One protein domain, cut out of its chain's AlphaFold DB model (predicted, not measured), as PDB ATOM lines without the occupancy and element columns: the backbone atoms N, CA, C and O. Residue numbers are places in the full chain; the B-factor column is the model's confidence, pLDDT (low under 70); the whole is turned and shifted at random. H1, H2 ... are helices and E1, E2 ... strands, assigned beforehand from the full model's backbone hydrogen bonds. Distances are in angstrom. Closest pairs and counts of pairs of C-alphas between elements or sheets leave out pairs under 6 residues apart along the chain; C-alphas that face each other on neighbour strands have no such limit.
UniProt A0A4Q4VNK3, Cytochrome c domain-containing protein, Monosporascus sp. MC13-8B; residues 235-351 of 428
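AT A GLANCE: This is residues 235 to 351 of the 428 residues of the protein "Cytochrome c domain-containing protein" of Monosporascus sp. MC13-8B (UniProt A0A4Q4VNK3). Two small three-stranded sheets stand face to face as a sandwich, E1 E2 E3 and E4 E5 E6, closest where edge strands E1 and E6 meet, while E3 and E4 stay apart. H2 and H3 cover the face of E1 E2 E3 turned away from the other sheet, and the long opening stretch, residues 235 to 255, has no named element. The 117 printed residues run E1 H1 H2 E2 H3 E3 E4 E5 E6, the first sheet parallel in the order E1 E2 E3, the second antiparallel in the order E4 E5 E6. The class is mixed, with under half of the residues in named elements. The whole is compact, with a radius of gyration of the C-alphas of 12.9 A, and spans 37 by 30 by 25 A.

IN THESE COORDINATES: Find C-alpha 256 at (-32.370, 8.898, -13.735); from there E1 runs 16.9 A to residue 262. Its neighbour in the sheet is E2, residues 284 to 290, 15.5 A, and the neighbour of E2 on the other side is E3, residues 312 to 315. Between these strands look for H1, residues 265 to 268, H2, residues 273 to 280, 10.4 A, and H3, residues 296 to 305, 14.4 A. Then come E4, residues 319 to 324, 14.5 A, E5, residues 334 to 338, 12.6 A, and E6, residues 343 to 346, which ends at C-alpha 346 at (-36.961, 14.666, -15.249).

HOW THE PARTS SIT: Start at E1 and E2, parallel at 23 degrees, where N 261 and O 288 are 2.8 A apart, within hydrogen-bond range. E2 and E3 are parallel at 34 degrees, with N 313 and O 287 at 2.9 A. E1, H1 H2, E2 and E2, H3, E3 are strand-helix-strand units, parallel neighbours with helices between, with right-handed crossovers. H2 and H3 are on the same face, making two layers, at heights over the sheet of 8.3 A and 10.1 A. They only just touch, with 3 pairs of C-alphas within 8 A, closest Pro 274 and Phe 302 at 6.4 A. H1 only grazes the sheet with residues 267 to 268. Every O i to N i+4 pair is within range in H2 and H3; H1 is too short for one. Across the sandwich, the closest C-alphas of E1 and E6 are those of Ala 259 and Glu 346, 4.7 A. E4 E5 E6 is a meander, each strand the antiparallel neighbour of the one before, in two hairpins: N 335 and O 323 are 2.8 A apart, N 344 and O 336 3.0 A.

THE WHOLE: The C-alphas farthest apart, Glu 297 and Glu 329, are 37.5 A apart. The printed part has no cut, and no link is long. Mean pLDDT of the printed part is 96.0; no printed residue is under 70.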
ATOM      1  N   GLU A 235     -49.570  15.336 -24.558       96.12
ATOM      2  CA  GLU A 235     -49.976  14.246 -25.453       96.12
ATOM      3  C   GLU A 235     -48.800  13.661 -26.253       96.12
ATOM      4  O   GLU A 235     -48.768  12.454 -26.500       96.12
ATOM      5  N   LYS A 236     -47.819  14.494 -26.626       95.25
ATOM      6  CA  LYS A 236     -46.631  14.062 -27.381       95.25
ATOM      7  C   LYS A 236     -45.703  13.169 -26.553       95.25
ATOM      8  O   LYS A 236     -44.980  12.360 -27.125       95.25
ATOM      9  N   LEU A 237     -45.719  13.331 -25.231       96.69
ATOM     10  CA  LEU A 237     -44.896  12.569 -24.290       96.69
ATOM     11  C   LEU A 237     -45.646  11.383 -23.667       96.69
ATOM     12  O   LEU A 237     -45.026  10.542 -23.015       96.69
ATOM     13  N   TRP A 238     -46.963  11.291 -23.861       96.00
ATOM     14  CA  TRP A 238     -47.784  10.206 -23.333       96.00
ATOM     15  C   TRP A 238     -47.363   8.840 -23.887       96.00
ATOM     16  O   TRP A 238     -47.418   8.606 -25.098       96.00
ATOM     17  N   GLY A 239     -46.976   7.934 -22.982       92.81
ATOM     18  CA  GLY A 239     -46.457   6.602 -23.305       92.81
ATOM     19  C   GLY A 239     -44.964   6.564 -23.648       92.81
ATOM     20  O   GLY A 239     -44.467   5.495 -23.970       92.81
ATOM     21  N   ARG A 240     -44.263   7.704 -23.577       91.94
ATOM     22  CA  ARG A 240     -42.844   7.852 -23.954       91.94
ATOM     23  C   ARG A 240     -41.987   8.421 -22.830       91.94
ATOM     24  O   ARG A 240     -40.988   7.831 -22.457       91.94
ATOM     25  N   GLY A 241     -42.424   9.543 -22.264       95.81
ATOM     26  CA  GLY A 241     -41.832  10.170 -21.078       95.81
ATOM     27  C   GLY A 241     -42.844  10.418 -19.959       95.81
ATOM     28  O   GLY A 241     -42.447  10.716 -18.837       95.81
ATOM     29  N   ILE A 242     -44.144  10.284 -20.244       97.69
ATOM     30  CA  ILE A 242     -45.220  10.314 -19.249       97.69
ATOM     31  C   ILE A 242     -45.841   8.920 -19.161       97.69
ATOM     32  O   ILE A 242     -46.411   8.420 -20.136       97.69
ATOM     33  N   PHE A 243     -45.749   8.310 -17.984       97.44
ATOM     34  CA  PHE A 243     -46.161   6.939 -17.715       97.44
ATOM     35  C   PHE A 243     -47.302   6.883 -16.698       97.44
ATOM     36  O   PHE A 243     -47.232   7.469 -15.622       97.44
ATOM     37  N   HIS A 244     -48.340   6.107 -16.997       95.31
ATOM     38  CA  HIS A 244     -49.460   5.901 -16.067       95.31
ATOM     39  C   HIS A 244     -49.267   4.734 -15.105       95.31
ATOM     40  O   HIS A 244     -49.983   4.613 -14.116       95.31
ATOM     41  N   CYS A 245     -48.326   3.850 -15.422       96.19
ATOM     42  CA  CYS A 245     -48.105   2.595 -14.729       96.19
ATOM     43  C   CYS A 245     -46.601   2.342 -14.642       96.19
ATOM     44  O   CYS A 245     -45.966   2.025 -15.647       96.19
ATOM     45  N   LEU A 246     -46.046   2.438 -13.430       97.19
ATOM     46  CA  LEU A 246     -44.623   2.187 -13.169       97.19
ATOM     47  C   LEU A 246     -44.268   0.691 -13.036       97.19
ATOM     48  O   LEU A 246     -43.119   0.343 -12.796       97.19
ATOM     49  N   PHE A 247     -45.251  -0.203 -13.188       96.81
ATOM     50  CA  PHE A 247     -45.010  -1.629 -13.452       96.81
ATOM     51  C   PHE A 247     -44.883  -1.932 -14.951       96.81
ATOM     52  O   PHE A 247     -44.407  -2.998 -15.323       96.81
ATOM     53  N   CYS A 248     -45.364  -1.019 -15.794       96.69
ATOM     54  CA  CYS A 248     -45.416  -1.168 -17.241       96.69
ATOM     55  C   CYS A 248     -44.262  -0.419 -17.921       96.69
ATOM     56  O   CYS A 248     -43.841  -0.808 -18.996       96.69
ATOM     57  N   HIS A 249     -43.800   0.674 -17.309       96.12
ATOM     58  CA  HIS A 249     -42.703   1.515 -17.779       96.12
ATOM     59  C   HIS A 249     -41.879   2.009 -16.585       96.12
ATOM     60  O   HIS A 249     -42.305   1.904 -15.435       96.12
ATOM     61  N   GLY A 250     -40.731   2.622 -16.863       95.50
ATOM     62  CA  GLY A 250     -39.891   3.300 -15.875       95.50
ATOM     63  C   GLY A 250     -38.738   2.444 -15.357       95.50
ATOM     64  O   GLY A 250     -37.728   3.003 -14.939       95.50
ATOM     65  N   TYR A 251     -38.824   1.110 -15.443       97.44
ATOM     66  CA  TYR A 251     -37.665   0.248 -15.187       97.44
ATOM     67  C   TYR A 251     -36.537   0.537 -16.183       97.44
ATOM     68  O   TYR A 251     -35.367   0.566 -15.805       97.44
ATOM     69  N   GLU A 252     -36.889   0.794 -17.438       96.12
ATOM     70  CA  GLU A 252     -35.971   1.165 -18.520       96.12
ATOM     71  C   GLU A 252     -35.245   2.479 -18.206       96.12
ATOM     72  O   GLU A 252     -34.055   2.589 -18.475       96.12
ATOM     73  N   GLU A 253     -35.923   3.399 -17.515       96.56
ATOM     74  CA  GLU A 253     -35.428   4.733 -17.145       96.56
ATOM     75  C   GLU A 253     -34.775   4.781 -15.754       96.56
ATOM     76  O   GLU A 253     -34.552   5.851 -15.174       96.56
ATOM     77  N   ARG A 254     -34.504   3.615 -15.158       97.75
ATOM     78  CA  ARG A 254     -33.871   3.539 -13.838       97.75
ATOM     79  C   ARG A 254     -32.469   4.158 -13.866       97.75
ATOM     80  O   ARG A 254     -31.715   3.990 -14.817       97.75
ATOM     81  N   GLY A 255     -32.087   4.807 -12.773       97.00
ATOM     82  CA  GLY A 255     -30.828   5.545 -12.663       97.00
ATOM     83  C   GLY A 255     -30.938   7.018 -13.061       97.00
ATOM     84  O   GLY A 255     -29.965   7.749 -12.889       97.00
ATOM     85  N   ALA A 256     -32.109   7.479 -13.517       96.94
ATOM     86  CA  ALA A 256     -32.370   8.898 -13.735       96.94
ATOM     87  C   ALA A 256     -32.069   9.729 -12.477       96.94
ATOM     88  O   ALA A 256     -32.382   9.327 -11.353       96.94
ATOM     89  N   THR A 257     -31.493  10.921 -12.651       97.75
ATOM     90  CA  THR A 257     -31.202  11.823 -11.525       97.75
ATOM     91  C   THR A 257     -32.478  12.223 -10.788       97.75
ATOM     92  O   THR A 257     -32.503  12.186  -9.560       97.75
ATOM     93  N   SER A 258     -33.548  12.523 -11.525       98.44
ATOM     94  CA  SER A 258     -34.854  12.894 -10.980       98.44
ATOM     95  C   SER A 258     -35.993  12.278 -11.800       98.44
ATOM     96  O   SER A 258     -35.804  11.961 -12.976       98.44
ATOM     97  N   ALA A 259     -37.156  12.089 -11.178       98.69
ATOM     98  CA  ALA A 259     -38.417  11.790 -11.852       98.69
ATOM     99  C   ALA A 259     -39.544  12.695 -11.335       98.69
ATOM    100  O   ALA A 259     -39.559  13.086 -10.168       98.69
ATOM    101  N   GLY A 260     -40.530  12.981 -12.182       98.50
ATOM    102  CA  GLY A 260     -41.693  13.787 -11.826       98.50
ATOM    103  C   GLY A 260     -42.917  12.949 -11.462       98.50
ATOM    104  O   GLY A 260     -43.151  11.889 -12.037       98.50
ATOM    105  N   ILE A 261     -43.753  13.452 -10.562       98.38
ATOM    106  CA  ILE A 261     -45.134  13.005 -10.352       98.38
ATOM    107  C   ILE A 261     -46.037  14.196 -10.646       98.38
ATOM    108  O   ILE A 261     -45.896  15.225  -9.992       98.38
ATOM    109  N   LEU A 262     -46.968  14.077 -11.593       97.62
ATOM    110  CA  LEU A 262     -48.020  15.089 -11.740       97.62
ATOM    111  C   LEU A 262     -49.140  14.745 -10.764       97.62
ATOM    112  O   LEU A 262     -49.878  13.785 -10.987       97.62
ATOM    113  N   ALA A 263     -49.267  15.516  -9.687       96.00
ATOM    114  CA  ALA A 263     -50.309  15.346  -8.684       96.00
ATOM    115  C   ALA A 263     -51.629  15.983  -9.149       96.00
ATOM    116  O   ALA A 263     -52.135  16.935  -8.564       96.00
ATOM    117  N   ALA A 264     -52.173  15.452 -10.242       92.19
ATOM    118  CA  ALA A 264     -53.442  15.858 -10.831       92.19
ATOM    119  C   ALA A 264     -54.364  14.643 -11.009       92.19
ATOM    120  O   ALA A 264     -53.910  13.495 -11.059       92.19
ATOM    121  N   GLY A 265     -55.676  14.892 -11.093       89.62
ATOM    122  CA  GLY A 265     -56.679  13.832 -11.224       89.62
ATOM    123  C   GLY A 265     -56.571  12.813 -10.088       89.62
ATOM    124  O   GLY A 265     -56.557  13.184  -8.916       89.62
ATOM    125  N   LEU A 266     -56.434  11.526 -10.424       90.81
ATOM    126  CA  LEU A 266     -56.279  10.456  -9.430       90.81
ATOM    127  C   LEU A 266     -55.055  10.663  -8.523       90.81
ATOM    128  O   LEU A 266     -55.090  10.300  -7.349       90.81
ATOM    129  N   LEU A 267     -53.978  11.256  -9.048       94.75
ATOM    130  CA  LEU A 267     -52.754  11.499  -8.283       94.75
ATOM    131  C   LEU A 267     -52.792  12.802  -7.476       94.75
ATOM    132  O   LEU A 267     -51.833  13.083  -6.772       94.75
ATOM    133  N   ALA A 268     -53.884  13.570  -7.512       92.81
ATOM    134  CA  ALA A 268     -54.117  14.634  -6.532       92.81
ATOM    135  C   ALA A 268     -54.596  14.080  -5.174       92.81
ATOM    136  O   ALA A 268     -54.719  14.822  -4.212       92.81
ATOM    137  N   ASN A 269     -54.880  12.778  -5.073       92.69
ATOM    138  CA  ASN A 269     -55.356  12.155  -3.843       92.69
ATOM    139  C   ASN A 269     -54.175  11.638  -2.976       92.69
ATOM    140  O   ASN A 269     -53.343  10.868  -3.483       92.69
ATOM    141  N   PRO A 270     -54.120  11.972  -1.667       92.81
ATOM    142  CA  PRO A 270     -53.077  11.524  -0.726       92.81
ATOM    143  C   PRO A 270     -52.922  10.010  -0.568       92.81
ATOM    144  O   PRO A 270     -51.854   9.538  -0.179       92.81
ATOM    145  N   ALA A 271     -53.940   9.222  -0.908       93.06
ATOM    146  CA  ALA A 271     -53.839   7.766  -0.923       93.06
ATOM    147  C   ALA A 271     -53.000   7.235  -2.103       93.06
ATOM    148  O   ALA A 271     -52.423   6.151  -1.999       93.06
ATOM    149  N   PHE A 272     -52.899   7.982  -3.211       94.62
ATOM    150  CA  PHE A 272     -52.278   7.507  -4.452       94.62
ATOM    151  C   PHE A 272     -50.929   8.167  -4.752       94.62
ATOM    152  O   PHE A 272     -49.950   7.449  -4.970       94.62
ATOM    153  N   ALA A 273     -50.834   9.501  -4.735       95.44
ATOM    154  CA  ALA A 273     -49.605  10.207  -5.127       95.44
ATOM    155  C   ALA A 273     -48.365   9.741  -4.339       95.44
ATOM    156  O   ALA A 273     -47.368   9.378  -4.966       95.44
ATOM    157  N   PRO A 274     -48.410   9.638  -2.994       96.81
ATOM    158  CA  PRO A 274     -47.285   9.144  -2.203       96.81
ATOM    159  C   PRO A 274     -46.871   7.704  -2.522       96.81
ATOM    160  O   PRO A 274     -45.692   7.364  -2.421       96.81
ATOM    161  N   VAL A 275     -47.812   6.836  -2.907       96.81
ATOM    162  CA  VAL A 275     -47.499   5.458  -3.317       96.81
ATOM    163  C   VAL A 275     -46.712   5.475  -4.625       96.81
ATOM    164  O   VAL A 275     -45.634   4.883  -4.694       96.81
ATOM    165  N   ILE A 276     -47.189   6.217  -5.627       97.88
ATOM    166  CA  ILE A 276     -46.512   6.331  -6.925       97.88
ATOM    167  C   ILE A 276     -45.170   7.063  -6.792       97.88
ATOM    168  O   ILE A 276     -44.183   6.634  -7.387       97.88
ATOM    169  N   ALA A 277     -45.078   8.094  -5.949       98.19
ATOM    170  CA  ALA A 277     -43.825   8.783  -5.651       98.19
ATOM    171  C   ALA A 277     -42.778   7.822  -5.072       98.19
ATOM    172  O   ALA A 277     -41.632   7.815  -5.518       98.19
ATOM    173  N   ARG A 278     -43.165   6.946  -4.133       98.38
ATOM    174  CA  ARG A 278     -42.258   5.915  -3.598       98.38
ATOM    175  C   ARG A 278     -41.819   4.919  -4.667       98.38
ATOM    176  O   ARG A 278     -40.657   4.521  -4.657       98.38
ATOM    177  N   MET A 279     -42.706   4.543  -5.591       98.31
ATOM    178  CA  MET A 279     -42.348   3.699  -6.736       98.31
ATOM    179  C   MET A 279     -41.333   4.397  -7.649       98.31
ATOM    180  O   MET A 279     -40.284   3.824  -7.929       98.31
ATOM    181  N   ALA A 280     -41.575   5.654  -8.034       98.56
ATOM    182  CA  ALA A 280     -40.629   6.448  -8.819       98.56
ATOM    183  C   ALA A 280     -39.287   6.625  -8.088       98.56
ATOM    184  O   ALA A 280     -38.226   6.532  -8.696       98.56
ATOM    185  N   GLY A 281     -39.311   6.763  -6.759       98.25
ATOM    186  CA  GLY A 281     -38.114   6.863  -5.925       98.25
ATOM    187  C   GLY A 281     -37.242   5.603  -5.904       98.25
ATOM    188  O   GLY A 281     -36.083   5.685  -5.491       98.25
ATOM    189  N   ARG A 282     -37.759   4.449  -6.355       98.31
ATOM    190  CA  ARG A 282     -36.960   3.237  -6.616       98.31
ATOM    191  C   ARG A 282     -36.171   3.323  -7.922       98.31
ATOM    192  O   ARG A 282     -35.189   2.604  -8.063       98.31
ATOM    193  N   LEU A 283     -36.622   4.157  -8.855       98.44
ATOM    194  CA  LEU A 283     -36.116   4.256 -10.222       98.44
ATOM    195  C   LEU A 283     -35.233   5.495 -10.413       98.44
ATOM    196  O   LEU A 283     -34.272   5.428 -11.167       98.44
ATOM    197  N   ALA A 284     -35.503   6.590  -9.700       98.38
ATOM    198  CA  ALA A 284     -34.763   7.845  -9.816       98.38
ATOM    199  C   ALA A 284     -34.067   8.264  -8.512       98.38
ATOM    200  O   ALA A 284     -34.435   7.813  -7.424       98.38
ATOM    201  N   GLY A 285     -33.067   9.144  -8.614       98.25
ATOM    202  CA  GLY A 285     -32.302   9.717  -7.502       98.25
ATOM    203  C   GLY A 285     -33.146  10.597  -6.578       98.25
ATOM    204  O   GLY A 285     -33.147  10.369  -5.367       98.25
ATOM    205  N   THR A 286     -33.934  11.507  -7.139       98.62
ATOM    206  CA  THR A 286     -34.946  12.334  -6.458       98.62
ATOM    207  C   THR A 286     -36.296  12.230  -7.161       98.62
ATOM    208  O   THR A 286     -36.394  11.685  -8.259       98.62
ATOM    209  N   VAL A 287     -37.355  12.704  -6.506       98.81
ATOM    210  CA  VAL A 287     -38.703  12.756  -7.071       98.81
ATOM    211  C   VAL A 287     -39.323  14.119  -6.795       98.81
ATOM    212  O   VAL A 287     -39.491  14.489  -5.632       98.81
ATOM    213  N   ASN A 288     -39.703  14.822  -7.857       98.56
ATOM    214  CA  ASN A 288     -40.445  16.076  -7.790       98.56
ATOM    215  C   ASN A 288     -41.945  15.799  -7.923       98.56
ATOM    216  O   ASN A 288     -42.401  15.246  -8.921       98.56
ATOM    217  N   VAL A 289     -42.723  16.178  -6.915       98.25
ATOM    218  CA  VAL A 289     -44.184  16.096  -6.917       98.25
ATOM    219  C   VAL A 289     -44.733  17.458  -7.322       98.25
ATOM    220  O   VAL A 289     -44.679  18.412  -6.549       98.25
ATOM    221  N   TYR A 290     -45.242  17.541  -8.546       98.00
ATOM    222  CA  TYR A 290     -45.798  18.750  -9.136       98.00
ATOM    223  C   TYR A 290     -47.282  18.873  -8.789       98.00
ATOM    224  O   TYR A 290     -48.092  18.092  -9.291       98.00
ATOM    225  N   THR A 291     -47.639  19.848  -7.955       95.56
ATOM    226  CA  THR A 291     -49.026  20.109  -7.523       95.56
ATOM    227  C   THR A 291     -49.741  21.138  -8.391       95.56
ATOM    228  O   THR A 291     -50.964  21.228  -8.343       95.56
ATOM    229  N   ASN A 292     -49.008  21.858  -9.248       91.44
ATOM    230  CA  ASN A 292     -49.559  22.764 -10.259       91.44
ATOM    231  C   ASN A 292     -50.520  23.828  -9.682       91.44
ATOM    232  O   ASN A 292     -51.560  24.117 -10.276       91.44
ATOM    233  N   GLY A 293     -50.174  24.408  -8.534       87.44
ATOM    234  CA  GLY A 293     -50.943  25.457  -7.868       87.44
ATOM    235  C   GLY A 293     -52.115  24.940  -7.038       87.44
ATOM    236  O   GLY A 293     -53.041  25.701  -6.767       87.44
ATOM    237  N   ALA A 294     -52.116  23.658  -6.656       86.50
ATOM    238  CA  ALA A 294     -53.137  23.102  -5.766       86.50
ATOM    239  C   ALA A 294     -53.045  23.655  -4.329       86.50
ATOM    240  O   ALA A 294     -54.001  23.515  -3.568       86.50
ATOM    241  N   GLY A 295     -51.934  24.312  -3.975       87.00
ATOM    242  CA  GLY A 295     -51.763  25.037  -2.718       87.00
ATOM    243  C   GLY A 295     -51.152  24.213  -1.581       87.00
ATOM    244  O   GLY A 295     -50.967  22.997  -1.673       87.00
ATOM    245  N   GLU A 296     -50.833  24.903  -0.480       91.44
ATOM    246  CA  GLU A 296     -50.037  24.347   0.630       91.44
ATOM    247  C   GLU A 296     -50.749  23.212   1.382       91.44
ATOM    248  O   GLU A 296     -50.086  22.314   1.890       91.44
ATOM    249  N   GLU A 297     -52.086  23.196   1.422       93.06
ATOM    250  CA  GLU A 297     -52.853  22.155   2.123       93.06
ATOM    251  C   GLU A 297     -52.537  20.753   1.578       93.06
ATOM    252  O   GLU A 297     -52.123  19.870   2.331       93.06
ATOM    253  N   LEU A 298     -52.622  20.569   0.256       92.31
ATOM    254  CA  LEU A 298     -52.306  19.292  -0.389       92.31
ATOM    255  C   LEU A 298     -50.828  18.911  -0.214       92.31
ATOM    256  O   LEU A 298     -50.477  17.739  -0.047       92.31
ATOM    257  N   ILE A 299     -49.944  19.909  -0.257       94.12
ATOM    258  CA  ILE A 299     -48.506  19.711  -0.071       94.12
ATOM    259  C   ILE A 299     -48.220  19.192   1.338       94.12
ATOM    260  O   ILE A 299     -47.437  18.253   1.479       94.12
ATOM    261  N   GLU A 300     -48.858  19.747   2.367       94.69
ATOM    262  CA  GLU A 300     -48.707  19.285   3.748       94.69
ATOM    263  C   GLU A 300     -49.238  17.859   3.939       94.69
ATOM    264  O   GLU A 300     -48.562  17.030   4.560       94.69
ATOM    265  N   GLU A 301     -50.377  17.512   3.329       95.50
ATOM    266  CA  GLU A 301     -50.893  16.136   3.337       95.50
ATOM    267  C   GLU A 301     -49.888  15.148   2.725       95.50
ATOM    268  O   GLU A 301     -49.584  14.095   3.303       95.50
ATOM    269  N   PHE A 302     -49.307  15.486   1.571       95.81
ATOM    270  CA  PHE A 302     -48.285  14.646   0.958       95.81
ATOM    271  C   PHE A 302     -46.990  14.611   1.773       95.81
ATOM    272  O   PHE A 302     -46.382  13.544   1.888       95.81
ATOM    273  N   ARG A 303     -46.560  15.734   2.359       94.12
ATOM    274  CA  ARG A 303     -45.344  15.847   3.182       94.12
ATOM    275  C   ARG A 303     -45.442  14.982   4.438       94.12
ATOM    276  O   ARG A 303     -44.473  14.301   4.781       94.12
ATOM    277  N   ALA A 304     -46.622  14.905   5.055       95.56
ATOM    278  CA  ALA A 304     -46.891  14.013   6.183       95.56
ATOM    279  C   ALA A 304     -46.695  12.523   5.825       95.56
ATOM    280  O   ALA A 304     -46.248  11.718   6.653       95.56
ATOM    281  N   LEU A 305     -46.976  12.148   4.572       96.88
ATOM    282  CA  LEU A 305     -46.850  10.779   4.064       96.88
ATOM    283  C   LEU A 305     -45.456  10.491   3.468       96.88
ATOM    284  O   LEU A 305     -44.953   9.365   3.569       96.88
ATOM    285  N   LEU A 306     -44.791  11.484   2.876       96.56
ATOM    286  CA  LEU A 306     -43.480  11.388   2.224       96.56
ATOM    287  C   LEU A 306     -42.365  11.984   3.094       96.56
ATOM    288  O   LEU A 306     -41.726  12.974   2.759       96.56
ATOM    289  N   LYS A 307     -42.064  11.299   4.200       93.25
ATOM    290  CA  LYS A 307     -41.146  11.776   5.254       93.25
ATOM    291  C   LYS A 307     -39.694  12.041   4.817       93.25
ATOM    292  O   LYS A 307     -38.960  12.718   5.529       93.25
ATOM    293  N   ASN A 308     -39.239  11.484   3.693       96.12
ATOM    294  CA  ASN A 308     -37.876  11.707   3.200       96.12
ATOM    295  C   ASN A 308     -37.832  12.952   2.302       96.12
ATOM    296  O   ASN A 308     -37.854  12.838   1.079       96.12
ATOM    297  N   THR A 309     -37.740  14.130   2.914       91.06
ATOM    298  CA  THR A 309     -37.776  15.434   2.226       91.06
ATOM    299  C   THR A 309     -36.569  15.709   1.325       91.06
ATOM    300  O   THR A 309     -36.639  16.559   0.446       91.06
ATOM    301  N   LYS A 310     -35.457  14.976   1.485       94.19
ATOM    302  CA  LYS A 310     -34.337  15.026   0.525       94.19
ATOM    303  C   LYS A 310     -34.665  14.271  -0.762       94.19
ATOM    304  O   LYS A 310     -34.192  14.631  -1.836       94.19
ATOM    305  N   LYS A 311     -35.452  13.197  -0.642       97.88
ATOM    306  CA  LYS A 311     -35.844  12.322  -1.750       97.88
ATOM    307  C   LYS A 311     -37.069  12.847  -2.491       97.88
ATOM    308  O   LYS A 311     -37.094  12.750  -3.711       97.88
ATOM    309  N   TYR A 312     -38.057  13.355  -1.758       98.25
ATOM    310  CA  TYR A 312     -39.335  13.829  -2.281       98.25
ATOM    311  C   TYR A 312     -39.435  15.336  -2.084       98.25
ATOM    312  O   TYR A 312     -39.425  15.816  -0.951       98.25
ATOM    313  N   GLN A 313     -39.512  16.060  -3.192       97.38
ATOM    314  CA  GLN A 313     -39.589  17.516  -3.243       97.38
ATOM    315  C   GLN A 313     -40.953  17.906  -3.813       97.38
ATOM    316  O   GLN A 313     -41.511  17.177  -4.631       97.38
ATOM    317  N   PHE A 314     -41.501  19.036  -3.374       96.50
ATOM    318  CA  PHE A 314     -42.814  19.517  -3.802       96.50
ATOM    319  C   PHE A 314     -42.642  20.782  -4.634       96.50
ATOM    320  O   PHE A 314     -41.913  21.686  -4.232       96.50
ATOM    321  N   VAL A 315     -43.294  20.824  -5.795       96.88
ATOM    322  CA  VAL A 315     -43.217  21.933  -6.750       96.88
ATOM    323  C   VAL A 315     -44.632  22.435  -7.015       96.88
ATOM    324  O   VAL A 315     -45.392  21.792  -7.742       96.88
ATOM    325  N   ASP A 316     -44.981  23.580  -6.424       95.56
ATOM    326  CA  ASP A 316     -46.325  24.158  -6.565       95.56
ATOM    327  C   ASP A 316     -46.465  25.127  -7.734       95.56
ATOM    328  O   ASP A 316     -47.574  25.342  -8.212       95.56
ATOM    329  N   THR A 317     -45.363  25.669  -8.259       96.38
ATOM    330  CA  THR A 317     -45.429  26.541  -9.434       96.38
ATOM    331  C   THR A 317     -46.134  25.826 -10.589       96.38
ATOM    332  O   THR A 317     -45.805  24.685 -10.931       96.38
ATOM    333  N   SER A 318     -47.101  26.506 -11.212       96.62
ATOM    334  CA  SER A 318     -47.846  25.961 -12.343       96.62
ATOM    335  C   SER A 318     -46.927  25.572 -13.502       96.62
ATOM    336  O   SER A 318     -45.971  26.279 -13.839       96.62
ATOM    337  N   ILE A 319     -47.240  24.443 -14.137       98.12
ATOM    338  CA  ILE A 319     -46.532  23.948 -15.312       98.12
ATOM    339  C   ILE A 319     -47.076  24.664 -16.544       98.12
ATOM    340  O   ILE A 319     -48.242  24.523 -16.906       98.12
ATOM    341  N   LYS A 320     -46.186  25.358 -17.244       98.19
ATOM    342  CA  LYS A 320     -46.465  26.048 -18.502       98.19
ATOM    343  C   LYS A 320     -46.540  25.091 -19.688       98.19
ATOM    344  O   LYS A 320     -47.420  25.192 -20.541       98.19
ATOM    345  N   LYS A 321     -45.562  24.185 -19.793       98.44
ATOM    346  CA  LYS A 321     -45.470  23.185 -20.871       98.44
ATOM    347  C   LYS A 321     -44.493  22.065 -20.531       98.44
ATOM    348  O   LYS A 321     -43.583  22.236 -19.723       98.44
ATOM    349  N   LEU A 322     -44.636  20.954 -21.243       98.56
ATOM    350  CA  LEU A 322     -43.720  19.819 -21.220       98.56
ATOM    351  C   LEU A 322     -43.038  19.669 -22.583       98.56
ATOM    352  O   LEU A 322     -43.666  19.860 -23.626       98.56
ATOM    353  N   MET A 323     -41.756  19.317 -22.600       98.44
ATOM    354  CA  MET A 323     -41.030  18.999 -23.834       98.44
ATOM    355  C   MET A 323     -40.117  17.793 -23.632       98.44
ATOM    356  O   MET A 323     -39.679  17.530 -22.519       98.44
ATOM    357  N   LYS A 324     -39.818  17.065 -24.709       98.25
ATOM    358  CA  LYS A 324     -38.763  16.043 -24.706       98.25
ATOM    359  C   LYS A 324     -37.423  16.726 -24.427       98.25
ATOM    360  O   LYS A 324     -37.135  17.736 -25.069       98.25
ATOM    361  N   ASP A 325     -36.625  16.180 -23.511       97.88
ATOM    362  CA  ASP A 325     -35.242  16.635 -23.322       97.88
ATOM    363  C   ASP A 325     -34.391  16.166 -24.518       97.88
ATOM    364  O   ASP A 325     -34.293  14.952 -24.729       97.88
ATOM    365  N   PRO A 326     -33.823  17.075 -25.336       96.44
ATOM    366  CA  PRO A 326     -32.995  16.692 -26.478       96.44
ATOM    367  C   PRO A 326     -31.662  16.050 -26.063       96.44
ATOM    368  O   PRO A 326     -31.066  15.356 -26.879       96.44
ATOM    369  N   ASP A 327     -31.220  16.244 -24.816       95.19
ATOM    370  CA  ASP A 327     -29.952  15.711 -24.309       95.19
ATOM    371  C   ASP A 327     -30.078  14.256 -23.816       95.19
ATOM    372  O   ASP A 327     -29.083  13.627 -23.460       95.19
ATOM    373  N   VAL A 328     -31.301  13.719 -23.758       92.88
ATOM    374  CA  VAL A 328     -31.582  12.348 -23.314       92.88
ATOM    375  C   VAL A 328     -31.858  11.476 -24.535       92.88
ATOM    376  O   VAL A 328     -32.787  11.747 -25.297       92.88
ATOM    377  N   GLU A 329     -31.079  10.413 -24.722       90.00
ATOM    378  CA  GLU A 329     -31.325   9.429 -25.783       90.00
ATOM    379  C   GLU A 329     -32.644   8.662 -25.564       90.00
ATOM    380  O   GLU A 329     -33.150   8.552 -24.449       90.00
ATOM    381  N   GLY A 330     -33.219   8.117 -26.640       89.06
ATOM    382  CA  GLY A 330     -34.475   7.362 -26.576       89.06
ATOM    383  C   GLY A 330     -35.734   8.235 -26.498       89.06
ATOM    384  O   GLY A 330     -35.744   9.403 -26.893       89.06
ATOM    385  N   GLU A 331     -36.842   7.640 -26.046       86.38
ATOM    386  CA  GLU A 331     -38.166   8.283 -26.055       86.38
ATOM    387  C   GLU A 331     -38.507   9.040 -24.755       86.38
ATOM    388  O   GLU A 331     -39.354   9.939 -24.786       86.38
ATOM    389  N   ALA A 332     -37.843   8.710 -23.642       91.50
ATOM    390  CA  ALA A 332     -38.061   9.298 -22.318       91.50
ATOM    391  C   ALA A 332     -37.267  10.598 -22.104       91.50
ATOM    392  O   ALA A 332     -36.693  11.145 -23.034       91.50
ATOM    393  N   GLY A 333     -37.242  11.149 -20.893       97.50
ATOM    394  CA  GLY A 333     -36.619  12.441 -20.597       97.50
ATOM    395  C   GLY A 333     -37.549  13.617 -20.895       97.50
ATOM    396  O   GLY A 333     -37.973  13.844 -22.030       97.50
ATOM    397  N   VAL A 334     -37.872  14.389 -19.865       98.62
ATOM    398  CA  VAL A 334     -38.876  15.449 -19.912       98.62
ATOM    399  C   VAL A 334     -38.323  16.732 -19.303       98.62
ATOM    400  O   VAL A 334     -37.889  16.761 -18.155       98.62
ATOM    401  N   LEU A 335     -38.403  17.815 -20.070       98.69
ATOM    402  CA  LEU A 335     -38.250  19.180 -19.589       98.69
ATOM    403  C   LEU A 335     -39.607  19.696 -19.114       98.69
ATOM    404  O   LEU A 335     -40.562  19.762 -19.898       98.69
ATOM    405  N   VAL A 336     -39.680  20.088 -17.846       98.69
ATOM    406  CA  VAL A 336     -40.860  20.693 -17.225       98.69
ATOM    407  C   VAL A 336     -40.627  22.194 -17.113       98.69
ATOM    408  O   VAL A 336     -39.839  22.637 -16.282       98.69
ATOM    409  N   TYR A 337     -41.292  22.975 -17.965       98.62
ATOM    410  CA  TYR A 337     -41.227  24.436 -17.925       98.62
ATOM    411  C   TYR A 337     -42.297  24.957 -16.974       98.62
ATOM    412  O   TYR A 337     -43.484  24.709 -17.202       98.62
ATOM    413  N   LEU A 338     -41.886  25.694 -15.950       98.44
ATOM    414  CA  LEU A 338     -42.775  26.333 -14.983       98.44
ATOM    415  C   LEU A 338     -43.053  27.789 -15.382       98.44
ATOM    416  O   LEU A 338     -42.323  28.382 -16.181       98.44
ATOM    417  N   GLU A 339     -44.129  28.371 -14.853       98.00
ATOM    418  CA  GLU A 339     -44.499  29.762 -15.162       98.00
ATOM    419  C   GLU A 339     -43.519  30.805 -14.600       98.00
ATOM    420  O   GLU A 339     -43.402  31.894 -15.161       98.00
ATOM    421  N   ASP A 340     -42.753  30.469 -13.559       97.12
ATOM    422  CA  ASP A 340     -41.706  31.338 -12.996       97.12
ATOM    423  C   ASP A 340     -40.404  31.361 -13.826       97.12
ATOM    424  O   ASP A 340     -39.454  32.065 -13.485       97.12
ATOM    425  N   GLY A 341     -40.358  30.616 -14.937       97.81
ATOM    426  CA  GLY A 341     -39.195  30.503 -15.817       97.81
ATOM    427  C   GLY A 341     -38.244  29.357 -15.464       97.81
ATOM    428  O   GLY A 341     -37.331  29.079 -16.245       97.81
ATOM    429  N   THR A 342     -38.465  28.657 -14.349       98.25
ATOM    430  CA  THR A 342     -37.703  27.460 -13.976       98.25
ATOM    431  C   THR A 342     -37.939  26.332 -14.977       98.25
ATOM    432  O   THR A 342     -39.050  26.130 -15.479       98.25
ATOM    433  N   VAL A 343     -36.882  25.565 -15.259       98.44
ATOM    434  CA  VAL A 343     -36.948  24.363 -16.094       98.44
ATOM    435  C   VAL A 343     -36.362  23.190 -15.326       98.44
ATOM    436  O   VAL A 343     -35.152  23.129 -15.109       98.44
ATOM    437  N   ASN A 344     -37.214  22.240 -14.949       98.44
ATOM    438  CA  ASN A 344     -36.776  21.004 -14.309       98.44
ATOM    439  C   ASN A 344     -36.521  19.921 -15.363       98.44
ATOM    440  O   ASN A 344     -37.285  19.789 -16.323       98.44
ATOM    441  N   LYS A 345     -35.460  19.133 -15.168       98.38
ATOM    442  CA  LYS A 345     -35.139  17.955 -15.983       98.38
ATOM    443  C   LYS A 345     -35.552  16.689 -15.236       98.38
ATOM    444  O   LYS A 345     -34.992  16.387 -14.185       98.38
ATOM    445  N   GLU A 346     -36.495  15.940 -15.793       98.62
ATOM    446  CA  GLU A 346     -36.961  14.666 -15.249       98.62
ATOM    447  C   GLU A 346     -36.630  13.529 -16.214       98.62
ATOM    448  O   GLU A 346     -36.832  13.662 -17.416       98.62
ATOM    449  N   GLY A 347     -36.177  12.379 -15.714       98.19
ATOM    450  CA  GLY A 347     -36.006  11.185 -16.549       98.19
ATOM    451  C   GLY A 347     -37.342  10.679 -17.093       98.19
ATOM    452  O   GLY A 347     -37.449  10.280 -18.246       98.19
ATOM    453  N   PHE A 348     -38.395  10.763 -16.286       98.56
ATOM    454  CA  PHE A 348     -39.766  10.486 -16.694       98.56
ATOM    455  C   PHE A 348     -40.738  11.162 -15.731       98.56
ATOM    456  O   PHE A 348     -40.360  11.615 -14.651       98.56
ATOM    457  N   ILE A 349     -42.009  11.186 -16.112       98.56
ATOM    458  CA  ILE A 349     -43.110  11.686 -15.299       98.56
ATOM    459  C   ILE A 349     -44.133  10.571 -15.093       98.56
ATOM    460  O   ILE A 349     -44.550   9.934 -16.057       98.56
ATOM    461  N   ALA A 350     -44.595  10.355 -13.864       98.31
ATOM    462  CA  ALA A 350     -45.740   9.496 -13.591       98.31
ATOM    463  C   ALA A 350     -47.037  10.316 -13.489       98.31
ATOM    464  O   ALA A 350     -47.099  11.303 -12.752       98.31
ATOM    465  N   HIS A 351     -48.079   9.905 -14.215       97.56
ATOM    466  CA  HIS A 351     -49.405  10.528 -14.161       97.56
ATOM    467  C   HIS A 351     -50.516   9.571 -14.607       97.56
ATOM    468  O   HIS A 351     -50.382   8.897 -15.626       97.56
TER     469      HIS A 351